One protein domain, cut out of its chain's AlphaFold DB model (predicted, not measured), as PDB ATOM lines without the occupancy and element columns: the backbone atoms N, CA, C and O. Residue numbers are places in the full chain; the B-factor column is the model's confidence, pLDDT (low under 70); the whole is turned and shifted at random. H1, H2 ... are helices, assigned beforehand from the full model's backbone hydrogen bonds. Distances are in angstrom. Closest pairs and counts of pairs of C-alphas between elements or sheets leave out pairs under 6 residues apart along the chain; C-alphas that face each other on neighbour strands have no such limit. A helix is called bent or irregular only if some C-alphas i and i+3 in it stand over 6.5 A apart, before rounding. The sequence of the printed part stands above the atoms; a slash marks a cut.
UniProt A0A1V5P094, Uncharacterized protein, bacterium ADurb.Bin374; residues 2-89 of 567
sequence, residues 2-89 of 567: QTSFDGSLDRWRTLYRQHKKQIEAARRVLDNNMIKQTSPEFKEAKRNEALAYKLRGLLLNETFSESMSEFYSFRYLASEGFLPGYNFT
ATOM      1  N   GLN A   2      92.076 135.773 154.250       71.25
ATOM      2  CA  GLN A   2      92.922 136.947 153.923       71.25
ATOM      3  C   GLN A   2      92.884 138.071 154.971       71.25
ATOM      4  O   GLN A   2      93.934 138.541 155.382       71.25
ATOM      5  N   THR A   3      91.700 138.454 155.458       75.62
ATOM      6  CA  THR A   3      91.559 139.505 156.484       75.62
ATOM      7  C   THR A   3      92.179 139.104 157.825       75.62
ATOM      8  O   THR A   3      92.781 139.926 158.501       75.62
ATOM      9  N   SER A   4      92.074 137.823 158.193       73.62
ATOM     10  CA  SER A   4      92.679 137.287 159.422       73.62
ATOM     11  C   SER A   4      94.203 137.195 159.317       73.62
ATOM     12  O   SER A   4      94.893 137.499 160.284       73.62
ATOM     13  N   PHE A   5      94.730 136.834 158.142       80.81
ATOM     14  CA  PHE A   5      96.168 136.874 157.885       80.81
ATOM     15  C   PHE A   5      96.708 138.300 157.972       80.81
ATOM     16  O   PHE A   5      97.693 138.542 158.662       80.81
ATOM     17  N   ASP A   6      96.049 139.247 157.302       83.25
ATOM     18  CA  ASP A   6      96.480 140.643 157.293       83.25
ATOM     19  C   ASP A   6      96.492 141.243 158.705       83.25
ATOM     20  O   ASP A   6      97.507 141.810 159.111       83.25
ATOM     21  N   GLY A   7      95.430 141.002 159.485       75.75
ATOM     22  CA  GLY A   7      95.339 141.450 160.876       75.75
ATOM     23  C   GLY A   7      96.448 140.893 161.775       75.75
ATOM     24  O   GLY A   7      96.972 141.617 162.618       75.75
ATOM     25  N   SER A   8      96.899 139.650 161.557       77.62
ATOM     26  CA  SER A   8      97.998 139.062 162.347       77.62
ATOM     27  C   SER A   8      99.330 139.818 162.195       77.62
ATOM     28  O   SER A   8     100.185 139.780 163.078       77.62
ATOM     29  N   LEU A   9      99.525 140.566 161.102       85.31
ATOM     30  CA  LEU A   9     100.742 141.346 160.851       85.31
ATOM     31  C   LEU A   9     100.689 142.767 161.436       85.31
ATOM     32  O   LEU A   9     101.703 143.474 161.418       85.31
ATOM     33  N   ASP A  10      99.543 143.209 161.955       79.44
ATOM     34  CA  ASP A  10      99.362 144.598 162.381       79.44
ATOM     35  C   ASP A  10     100.220 144.969 163.587       79.44
ATOM     36  O   ASP A  10     100.777 146.073 163.628       79.44
ATOM     37  N   ARG A  11     100.435 144.040 164.523       74.12
ATOM     38  CA  ARG A  11     101.337 144.264 165.659       74.12
ATOM     39  C   ARG A  11     102.769 144.535 165.199       74.12
ATOM     40  O   ARG A  11     103.347 145.552 165.588       74.12
ATOM     41  N   TRP A  12     103.327 143.694 164.326       82.81
ATOM     42  CA  TRP A  12     104.665 143.891 163.756       82.81
ATOM     43  C   TRP A  12     104.783 145.227 163.011       82.81
ATOM     44  O   TRP A  12     105.722 145.992 163.250       82.81
ATOM     45  N   ARG A  13     103.798 145.563 162.161       85.69
ATOM     46  CA  ARG A  13     103.763 146.845 161.429       85.69
ATOM     47  C   ARG A  13     103.763 148.032 162.386       85.69
ATOM     48  O   ARG A  13     104.434 149.034 162.132       85.69
ATOM     49  N   THR A  14     103.009 147.921 163.473       76.69
ATOM     50  CA  THR A  14     102.865 148.978 164.475       76.69
ATOM     51  C   THR A  14     104.163 149.179 165.249       76.69
ATOM     52  O   THR A  14     104.654 150.308 165.298       76.69
ATOM     53  N   LEU A  15     104.789 148.102 165.740       76.31
ATOM     54  CA  LEU A  15     106.098 148.157 166.407       76.31
ATOM     55  C   LEU A  15     107.174 148.757 165.489       76.31
ATOM     56  O   LEU A  15     107.929 149.643 165.894       76.31
ATOM     57  N   TYR A  16     107.203 148.353 164.215       85.56
ATOM     58  CA  TYR A  16     108.164 148.888 163.252       85.56
ATOM     59  C   TYR A  16     107.994 150.398 163.037       85.56
ATOM     60  O   TYR A  16     108.962 151.163 163.110       85.56
ATOM     61  N   ARG A  17     106.754 150.850 162.798       84.19
ATOM     62  CA  ARG A  17     106.434 152.279 162.632       84.19
ATOM     63  C   ARG A  17     106.780 153.071 163.891       84.19
ATOM     64  O   ARG A  17     107.331 154.164 163.782       84.19
ATOM     65  N   GLN A  18     106.508 152.513 165.066       75.19
ATOM     66  CA  GLN A  18     106.801 153.138 166.347       75.19
ATOM     67  C   GLN A  18     108.305 153.333 166.557       75.19
ATOM     68  O   GLN A  18     108.735 154.453 166.836       75.19
ATOM     69  N   HIS A  19     109.124 152.295 166.376       82.19
ATOM     70  CA  HIS A  19     110.573 152.436 166.542       82.19
ATOM     71  C   HIS A  19     111.172 153.381 165.503       82.19
ATOM     72  O   HIS A  19     112.057 154.168 165.833       82.19
ATOM     73  N   LYS A  20     110.643 153.400 164.271       86.19
ATOM     74  CA  LYS A  20     111.028 154.405 163.272       86.19
ATOM     75  C   LYS A  20     110.751 155.832 163.769       86.19
ATOM     76  O   LYS A  20     111.649 156.669 163.723       86.19
ATOM     77  N   LYS A  21     109.554 156.097 164.299       82.44
ATOM     78  CA  LYS A  21     109.205 157.411 164.862       82.44
ATOM     79  C   LYS A  21     110.050 157.777 166.084       82.44
ATOM     80  O   LYS A  21     110.441 158.932 166.215       82.44
ATOM     81  N   GLN A  22     110.365 156.816 166.954       76.94
ATOM     82  CA  GLN A  22     111.247 157.033 168.107       76.94
ATOM     83  C   GLN A  22     112.664 157.428 167.671       76.94
ATOM     84  O   GLN A  22     113.222 158.372 168.229       76.94
ATOM     85  N   ILE A  23     113.212 156.766 166.647       84.19
ATOM     86  CA  ILE A  23     114.507 157.124 166.049       84.19
ATOM     87  C   ILE A  23     114.459 158.553 165.499       84.19
ATOM     88  O   ILE A  23     115.331 159.361 165.807       84.19
ATOM     89  N   GLU A  24     113.429 158.896 164.724       86.44
ATOM     90  CA  GLU A  24     113.275 160.241 164.156       86.44
ATOM     91  C   GLU A  24     113.129 161.318 165.243       86.44
ATOM     92  O   GLU A  24     113.729 162.387 165.137       86.44
ATOM     93  N   ALA A  25     112.356 161.054 166.299       79.88
ATOM     94  CA  ALA A  25     112.174 161.981 167.412       79.88
ATOM     95  C   ALA A  25     113.473 162.194 168.203       79.88
ATOM     96  O   ALA A  25     113.809 163.333 168.523       79.88
ATOM     97  N   ALA A  26     114.223 161.122 168.473       82.12
ATOM     98  CA  ALA A  26     115.523 161.213 169.126       82.12
ATOM     99  C   ALA A  26     116.531 161.988 168.263       82.12
ATOM    100  O   ALA A  26     117.208 162.884 168.764       82.12
ATOM    101  N   ARG A  27     116.566 161.727 166.951       86.06
ATOM    102  CA  ARG A  27     117.430 162.452 166.008       86.06
ATOM    103  C   ARG A  27     117.129 163.939 165.936       86.06
ATOM    104  O   ARG A  27     118.059 164.727 165.967       86.06
ATOM    105  N   ARG A  28     115.859 164.356 165.977       86.69
ATOM    106  CA  ARG A  28     115.512 165.792 166.053       86.69
ATOM    107  C   ARG A  28     116.164 166.507 167.240       86.69
ATOM    108  O   ARG A  28     116.446 167.695 167.136       86.69
ATOM    109  N   VAL A  29     116.375 165.811 168.357       84.00
ATOM    110  CA  VAL A  29     117.051 166.352 169.547       84.00
ATOM    111  C   VAL A  29     118.573 166.308 169.373       84.00
ATOM    112  O   VAL A  29     119.249 167.277 169.705       84.00
ATOM    113  N   LEU A  30     119.109 165.209 168.835       84.88
ATOM    114  CA  LEU A  30     120.552 165.015 168.635       84.88
ATOM    115  C   LEU A  30     121.139 165.928 167.552       84.88
ATOM    116  O   LEU A  30     122.243 166.440 167.720       84.88
ATOM    117  N   ASP A  31     120.380 166.163 166.485       87.88
ATOM    118  CA  ASP A  31     120.754 167.010 165.351       87.88
ATOM    119  C   ASP A  31     120.513 168.506 165.649       87.88
ATOM    120  O   ASP A  31     120.884 169.380 164.863       87.88
ATOM    121  N   ASN A  32     119.891 168.836 166.788       86.75
ATOM    122  CA  ASN A  32     119.655 170.217 167.192       86.75
ATOM    123  C   ASN A  32     120.904 170.825 167.846       86.75
ATOM    124  O   ASN A  32     121.174 170.634 169.032       86.75
ATOM    125  N   ASN A  33     121.607 171.663 167.085       82.38
ATOM    126  CA  ASN A  33     122.828 172.355 167.514       82.38
ATOM    127  C   ASN A  33     122.659 173.279 168.739       82.38
ATOM    128  O   ASN A  33     123.658 173.701 169.323       82.38
ATOM    129  N   MET A  34     121.429 173.615 169.145       82.62
ATOM    130  CA  MET A  34     121.174 174.415 170.351       82.62
ATOM    131  C   MET A  34     121.256 173.595 171.648       82.62
ATOM    132  O   MET A  34     121.391 174.166 172.733       82.62
ATOM    133  N   ILE A  35     121.184 172.265 171.565       79.94
ATOM    134  CA  ILE A  35     121.182 171.377 172.727       79.94
ATOM    135  C   ILE A  35     122.617 170.937 173.021       79.94
ATOM    136  O   ILE A  35     123.295 170.315 172.207       79.94
ATOM    137  N   LYS A  36     123.111 171.251 174.224       81.19
ATOM    138  CA  LYS A  36     124.467 170.864 174.638       81.19
ATOM    139  C   LYS A  36     124.573 169.343 174.765       81.19
ATOM    140  O   LYS A  36     123.736 168.729 175.423       81.19
ATOM    141  N   GLN A  37     125.665 168.756 174.273       82.06
ATOM    142  CA  GLN A  37     125.917 167.308 174.371       82.06
ATOM    143  C   GLN A  37     125.961 166.780 175.817       82.06
ATOM    144  O   GLN A  37     125.688 165.612 176.082       82.06
ATOM    145  N   THR A  38     126.303 167.641 176.777       78.50
ATOM    146  CA  THR A  38     126.340 167.305 178.206       78.50
ATOM    147  C   THR A  38     124.977 167.387 178.890       78.50
ATOM    148  O   THR A  38     124.860 166.940 180.034       78.50
ATOM    149  N   SER A  39     123.961 167.939 178.217       81.56
ATOM    150  CA  SER A  39     122.621 168.090 178.776       81.56
ATOM    151  C   SER A  39     121.969 166.726 179.049       81.56
ATOM    152  O   SER A  39     122.239 165.753 178.334       81.56
ATOM    153  N   PRO A  40     121.108 166.632 180.078       74.88
ATOM    154  CA  PRO A  40     120.360 165.407 180.349       74.88
ATOM    155  C   PRO A  40     119.481 165.008 179.155       74.88
ATOM    156  O   PRO A  40     119.449 163.836 178.802       74.88
ATOM    157  N   GLU A  41     118.877 165.987 178.477       77.19
ATOM    158  CA  GLU A  41     118.031 165.792 177.293       77.19
ATOM    159  C   GLU A  41     118.793 165.146 176.123       77.19
ATOM    160  O   GLU A  41     118.316 164.182 175.529       77.19
ATOM    161  N   PHE A  42     120.018 165.601 175.834       80.81
ATOM    162  CA  PHE A  42     120.846 164.997 174.784       80.81
ATOM    163  C   PHE A  42     121.246 163.555 175.118       80.81
ATOM    164  O   PHE A  42     121.202 162.669 174.263       80.81
ATOM    165  N   LYS A  43     121.629 163.297 176.377       77.94
ATOM    166  CA  LYS A  43     121.992 161.947 176.834       77.94
ATOM    167  C   LYS A  43     120.803 160.992 176.761       77.94
ATOM    168  O   LYS A  43     120.973 159.852 176.337       77.94
ATOM    169  N   GLU A  44     119.619 161.457 177.144       75.81
ATOM    170  CA  GLU A  44     118.376 160.694 177.053       75.81
ATOM    171  C   GLU A  44     118.003 160.404 175.595       75.81
ATOM    172  O   GLU A  44     117.731 159.255 175.252       75.81
ATOM    173  N   ALA A  45     118.078 161.401 174.707       78.06
ATOM    174  CA  ALA A  45     117.834 161.210 173.280       78.06
ATOM    175  C   ALA A  45     118.801 160.192 172.658       78.06
ATOM    176  O   ALA A  45     118.366 159.299 171.934       78.06
ATOM    177  N   LYS A  46     120.092 160.248 173.008       82.56
ATOM    178  CA  LYS A  46     121.096 159.284 172.532       82.56
ATOM    179  C   LYS A  46     120.790 157.856 172.989       82.56
ATOM    180  O   LYS A  46     120.922 156.916 172.207       82.56
ATOM    181  N   ARG A  47     120.367 157.686 174.248       76.81
ATOM    182  CA  ARG A  47     119.935 156.380 174.781       76.81
ATOM    183  C   ARG A  47     118.684 155.872 174.065       76.81
ATOM    184  O   ARG A  47     118.660 154.722 173.637       76.81
ATOM    185  N   ASN A  48     117.686 156.737 173.878       74.44
ATOM    186  CA  ASN A  48     116.448 156.409 173.170       74.44
ATOM    187  C   ASN A  48     116.705 155.992 171.713       74.44
ATOM    188  O   ASN A  48     116.117 155.016 171.256       74.44
ATOM    189  N   GLU A  49     117.599 156.687 170.998       83.25
ATOM    190  CA  GLU A  49     117.980 156.331 169.625       83.25
ATOM    191  C   GLU A  49     118.614 154.934 169.569       83.25
ATOM    192  O   GLU A  49     118.163 154.078 168.805       83.25
ATOM    193  N   ALA A  50     119.629 154.683 170.402       80.50
ATOM    194  CA  ALA A  50     120.333 153.401 170.440       80.50
ATOM    195  C   ALA A  50     119.384 152.233 170.760       80.50
ATOM    196  O   ALA A  50     119.442 151.179 170.122       80.50
ATOM    197  N   LEU A  51     118.475 152.440 171.716       75.38
ATOM    198  CA  LEU A  51     117.460 151.463 172.090       75.38
ATOM    199  C   LEU A  51     116.481 151.188 170.939       75.38
ATOM    200  O   LEU A  51     116.234 150.026 170.612       75.38
ATOM    201  N   ALA A  52     115.967 152.230 170.282       80.50
ATOM    202  CA  ALA A  52     115.008 152.082 169.190       80.50
ATOM    203  C   ALA A  52     115.617 151.391 167.955       80.50
ATOM    204  O   ALA A  52     114.951 150.571 167.320       80.50
ATOM    205  N   TYR A  53     116.893 151.646 167.640       82.88
ATOM    206  CA  TYR A  53     117.606 150.904 166.595       82.88
ATOM    207  C   TYR A  53     117.707 149.414 166.902       82.88
ATOM    208  O   TYR A  53     117.444 148.594 166.023       82.88
ATOM    209  N   LYS A  54     118.045 149.060 168.145       77.38
ATOM    210  CA  LYS A  54     118.162 147.662 168.560       77.38
ATOM    211  C   LYS A  54     116.828 146.923 168.463       77.38
ATOM    212  O   LYS A  54     116.778 145.825 167.918       77.38
ATOM    213  N   LEU A  55     115.744 147.541 168.934       76.50
ATOM    214  CA  LEU A  55     114.397 146.973 168.834       76.50
ATOM    215  C   LEU A  55     113.958 146.772 167.385       76.50
ATOM    216  O   LEU A  55     113.430 145.720 167.030       76.50
ATOM    217  N   ARG A  56     114.243 147.748 166.518       85.44
ATOM    218  CA  ARG A  56     113.981 147.613 165.084       85.44
ATOM    219  C   ARG A  56     114.802 146.483 164.455       85.44
ATOM    220  O   ARG A  56     114.261 145.753 163.632       85.44
ATOM    221  N   GLY A  57     116.062 146.314 164.856       83.44
ATOM    222  CA  GLY A  57     116.908 145.206 164.403       83.44
ATOM    223  C   GLY A  57     116.329 143.832 164.758       83.44
ATOM    224  O   GLY A  57     116.385 142.918 163.939       83.44
ATOM    225  N   LEU A  58     115.682 143.701 165.925       79.25
ATOM    226  CA  LEU A  58     114.978 142.473 166.316       79.25
ATOM    227  C   LEU A  58     113.791 142.183 165.385       79.25
ATOM    228  O   LEU A  58     113.659 141.058 164.915       79.25
ATOM    229  N   LEU A  59     112.975 143.197 165.063       81.62
ATOM    230  CA  LEU A  59     111.842 143.067 164.128       81.62
ATOM    231  C   LEU A  59     112.268 142.654 162.717       81.62
ATOM    232  O   LEU A  59     111.490 142.026 161.999       81.62
ATOM    233  N   LEU A  60     113.473 143.057 162.316       85.94
ATOM    234  CA  LEU A  60     114.064 142.773 161.011       85.94
ATOM    235  C   LEU A  60     114.895 141.482 160.999       85.94
ATOM    236  O   LEU A  60     115.420 141.118 159.951       85.94
ATOM    237  N   ASN A  61     115.004 140.782 162.136       77.75
ATOM    238  CA  ASN A  61     115.865 139.609 162.311       77.75
ATOM    239  C   ASN A  61     117.350 139.880 161.964       77.75
ATOM    240  O   ASN A  61     118.054 138.984 161.510       77.75
ATOM    241  N   GLU A  62     117.834 141.111 162.176       76.56
ATOM    242  CA  GLU A  62     119.226 141.518 161.900       76.56
ATOM    243  C   GLU A  62     120.205 141.055 162.996       76.56
ATOM    244  O   GLU A  62     121.408 140.930 162.769       76.56
ATOM    245  N   THR A  63     119.698 140.789 164.201       63.28
ATOM    246  CA  THR A  63     120.456 140.215 165.318       63.28
ATOM    247  C   THR A  63     120.475 138.692 165.235       63.28
ATOM    248  O   THR A  63     119.448 138.047 165.438       63.28
ATOM    249  N   PHE A  64     121.656 138.120 164.992       51.44
ATOM    250  CA  PHE A  64     121.895 136.681 165.075       51.44
ATOM    251  C   PHE A  64     122.087 136.256 166.539       51.44
ATOM    252  O   PHE A  64     123.069 136.629 167.178       51.44
ATOM    253  N   SER A  65     121.152 135.462 167.057       54.00
ATOM    254  CA  SER A  65     121.315 134.653 168.272       54.00
ATOM    255  C   SER A  65     121.194 133.172 167.909       54.00
ATOM    256  O   SER A  65     120.531 132.848 166.928       54.00
ATOM    257  N   GLU A  66     121.785 132.269 168.699       47.47
ATOM    258  CA  GLU A  66     121.646 130.810 168.502       47.47
ATOM    259  C   GLU A  66     120.178 130.342 168.557       47.47
ATOM    260  O   GLU A  66     119.811 129.350 167.932       47.47
ATOM    261  N   SER A  67     119.308 131.090 169.245       54.97
ATOM    262  CA  SER A  67     117.858 130.902 169.211       54.97
ATOM    263  C   SER A  67     117.217 131.640 168.031       54.97
ATOM    264  O   SER A  67     117.475 132.829 167.834       54.97
ATOM    265  N   MET A  68     116.312 130.974 167.305       56.94
ATOM    266  CA  MET A  68     115.493 131.599 166.256       56.94
ATOM    267  C   MET A  68     114.734 132.813 166.807       56.94
ATOM    268  O   MET A  68     114.023 132.700 167.811       56.94
ATOM    269  N   SER A  69     114.859 133.959 166.131       65.88
ATOM    270  CA  SER A  69     114.128 135.183 166.476       65.88
ATOM    271  C   SER A  69     112.622 134.923 166.538       65.88
ATOM    272  O   SER A  69     112.069 134.154 165.753       65.88
ATOM    273  N   GLU A  70     111.932 135.581 167.462       64.06
ATOM    274  CA  GLU A  70     110.474 135.489 167.565       64.06
ATOM    275  C   GLU A  70     109.746 136.111 166.365       64.06
ATOM    276  O   GLU A  70     108.635 135.702 166.046       64.06
ATOM    277  N   PHE A  71     110.407 137.038 165.661       73.56
ATOM    278  CA  PHE A  71     109.930 137.618 164.403       73.56
ATOM    279  C   PHE A  71     110.309 136.762 163.190       73.56
ATOM    280  O   PHE A  71     110.178 137.193 162.044       73.56
ATOM    281  N   TYR A  72     110.778 135.531 163.421       78.44
ATOM    282  CA  TYR A  72     110.780 134.510 162.389       78.44
ATOM    283  C   TYR A  72     109.337 134.229 161.960       78.44
ATOM    284  O   TYR A  72     108.480 133.951 162.798       78.44
ATOM    285  N   SER A  73     109.074 134.289 160.654       81.06
ATOM    286  CA  SER A  73     107.722 134.381 160.092       81.06
ATOM    287  C   SER A  73     106.747 133.331 160.635       81.06
ATOM    288  O   SER A  73     105.629 133.676 161.004       81.06
ATOM    289  N   PHE A  74     107.164 132.065 160.741       76.44
ATOM    290  CA  PHE A  74     106.296 130.996 161.248       76.44
ATOM    291  C   PHE A  74     105.995 131.126 162.745       76.44
ATOM    292  O   PHE A  74     104.858 130.915 163.156       76.44
ATOM    293  N   ARG A  75     106.987 131.521 163.551       74.75
ATOM    294  CA  ARG A  75     106.829 131.691 165.002       74.75
ATOM    295  C   ARG A  75     105.929 132.883 165.316       74.75
ATOM    296  O   ARG A  75     105.003 132.748 166.109       74.75
ATOM    297  N   TYR A  76     106.148 134.003 164.631       77.62
ATOM    298  CA  TYR A  76     105.303 135.187 164.745       77.62
ATOM    299  C   TYR A  76     103.850 134.877 164.348       77.62
ATOM    300  O   TYR A  76     102.928 135.124 165.120       77.62
ATOM    301  N   LEU A  77     103.621 134.247 163.191       76.94
ATOM    302  CA  LEU A  77     102.258 133.944 162.737       76.94
ATOM    303  C   LEU A  77     101.535 132.919 163.622       76.94
ATOM    304  O   LEU A  77     100.325 133.026 163.806       76.94
ATOM    305  N   ALA A  78     102.251 131.945 164.190       69.56
ATOM    306  CA  ALA A  78     101.680 131.026 165.174       69.56
ATOM    307  C   ALA A  78     101.282 131.758 166.465       69.56
ATOM    308  O   ALA A  78     100.194 131.549 166.993       69.56
ATOM    309  N   SER A  79     102.131 132.667 166.942       67.50
ATOM    310  CA  SER A  79     101.884 133.417 168.175       67.50
ATOM    311  C   SER A  79     100.760 134.454 168.086       67.50
ATOM    312  O   SER A  79     100.140 134.769 169.097       67.50
ATOM    313  N   GLU A  80     100.490 134.966 166.886       72.62
ATOM    314  CA  GLU A  80      99.355 135.850 166.597       72.62
ATOM    315  C   GLU A  80      98.087 135.039 166.248       72.62
ATOM    316  O   GLU A  80      97.091 135.594 165.792       72.62
ATOM    317  N   GLY A  81      98.114 133.712 166.448       64.38
ATOM    318  CA  GLY A  81      96.960 132.823 166.300       64.38
ATOM    319  C   GLY A  81      96.559 132.517 164.854       64.38
ATOM    320  O   GLY A  81      95.504 131.929 164.630       64.38
ATOM    321  N   PHE A  82      97.375 132.900 163.862       75.12
ATOM    322  CA  PHE A  82      97.089 132.627 162.451       75.12
ATOM    323  C   PHE A  82      97.469 131.197 162.040       75.12
ATOM    324  O   PHE A  82      96.751 130.568 161.260       75.12
ATOM    325  N   LEU A  83      98.593 130.677 162.547       70.12
ATOM    326  CA  LEU A  83      99.008 129.288 162.321       70.12
ATOM    327  C   LEU A  83      98.679 128.407 163.539       70.12
ATOM    328  O   LEU A  83      98.802 128.882 164.668       70.12
ATOM    329  N   PRO A  84      98.333 127.119 163.343       59.97
ATOM    330  CA  PRO A  84      98.151 126.171 164.440       59.97
ATOM    331  C   PRO A  84      99.439 126.049 165.266       59.97
ATOM    332  O   PRO A  84     100.476 125.618 164.760       59.97
ATOM    333  N   GLY A  85      99.378 126.447 166.535       53.12
ATOM    334  CA  GLY A  85     100.532 126.622 167.424       53.12
ATOM    335  C   GLY A  85     101.143 125.338 167.989       53.12
ATOM    336  O   GLY A  85     101.710 125.384 169.071       53.12
ATOM    337  N   TYR A  86     101.067 124.204 167.291       49.47
ATOM    338  CA  TYR A  86     101.429 122.890 167.847       49.47
ATOM    339  C   TYR A  86     102.922 122.693 168.188       49.47
ATOM    340  O   TYR A  86     103.284 121.595 168.577       49.47
ATOM    341  N   ASN A  87     103.788 123.707 168.044       46.94
ATOM    342  CA  ASN A  87     105.211 123.637 168.426       46.94
ATOM    343  C   ASN A  87     105.914 125.006 168.561       46.94
ATOM    344  O   ASN A  87     107.145 125.078 168.552       46.94
ATOM    345  N   PHE A  88     105.173 126.115 168.640       52.41
ATOM    346  CA  PHE A  88     105.776 127.446 168.755       52.41
ATOM    347  C   PHE A  88     105.355 128.091 170.071       52.41
ATOM    348  O   PHE A  88     104.172 128.358 170.269       52.41
ATOM    349  N   THR A  89     106.336 128.367 170.936       52.75
ATOM    350  CA  THR A  89     106.135 129.105 172.193       52.75
ATOM    351  C   THR A  89     105.359 130.392 171.914       52.75
ATOM    352  O   THR A  89     105.666 131.094 170.934       52.75
TER     353      THR A  89
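What this domain is: This is residues 2 to 89 of the 567 residues of an uncharacterized protein of bacterium ADurb.Bin374 (UniProt A0A1V5P094). Two long helices, H2 and H3, lie side by side as a helical hairpin, and two short helices, H1 and H4, lie near each other beyond the end of the hairpin away from its turn. H1 comes just before H2 in the chain, while a long loop, residues 60 to 72, leads from H3 to H4. The printed part has 88 residues with four named helices, in the order H1, H2, H3, H4, and no named strand; the class is all helix. The whole is loose, with a radius of gyration of the C-alphas of 17.1 A, and flat in outline, spanning 54 by 32 by 16 A.

How they stand to each other: Start with the longest helix, H2, residues 10 to 30, and look beside it for H3, residues 40 to 59. The two touch, with 28 pairs of C-alphas within 8 A; the closest are those of Ala 26 and Ala 45, 4.8 A apart. They form a hairpin, running opposite ways at a shallow tilt of 29 degrees. Now look before H2 for H1, residues 2 to 8; these two meet only through their link. Then turn to H4, residues 73 to 79, which is close to H1 but not clearly touching it: their closest C-alphas, those of Ser 8 and Leu 77, are 6.7 A apart. The lines of H1 and H4 are about perpendicular, at 80 degrees. H4 is apart from H2 and from H3, and H1 is apart from H3. Along the backbones of H1, H3 and H4, every O i to N i+4 pair is within hydrogen-bond range; in H2, 16 of 17 are.

Where its parts are: Find C-alpha 10 at (99.362, 144.598, 162.381); from there H2 runs 30.1 A to C-alpha 30 at (120.552, 165.015, 168.635). Pick up H3 at C-alpha 40, (120.360, 165.407, 180.349), and follow it over 28.9 A to C-alpha 59. H1, from Gln 2 to Ser 8, and H4, from Ser 73 to Ser 79, have 7 residues each; H4 ends with C-alpha 79 at (101.884, 133.417, 168.175). No helix is bent or irregular.

The domain as a whole: The two C-alphas farthest apart are those of Met 34 and Tyr 86, at 55.2 A. The printed part has no cut. The link from H1 to H2 is tight, with 1 residue; that from H2 to H3 is short, with 9; that from H3 to H4 is long, with 13. In the B-factor column you will find a mean pLDDT of 75.5 over the printed part, with 17 residues under 70: residues 63 to 70, 78 to 79, 81 and 84 to 89.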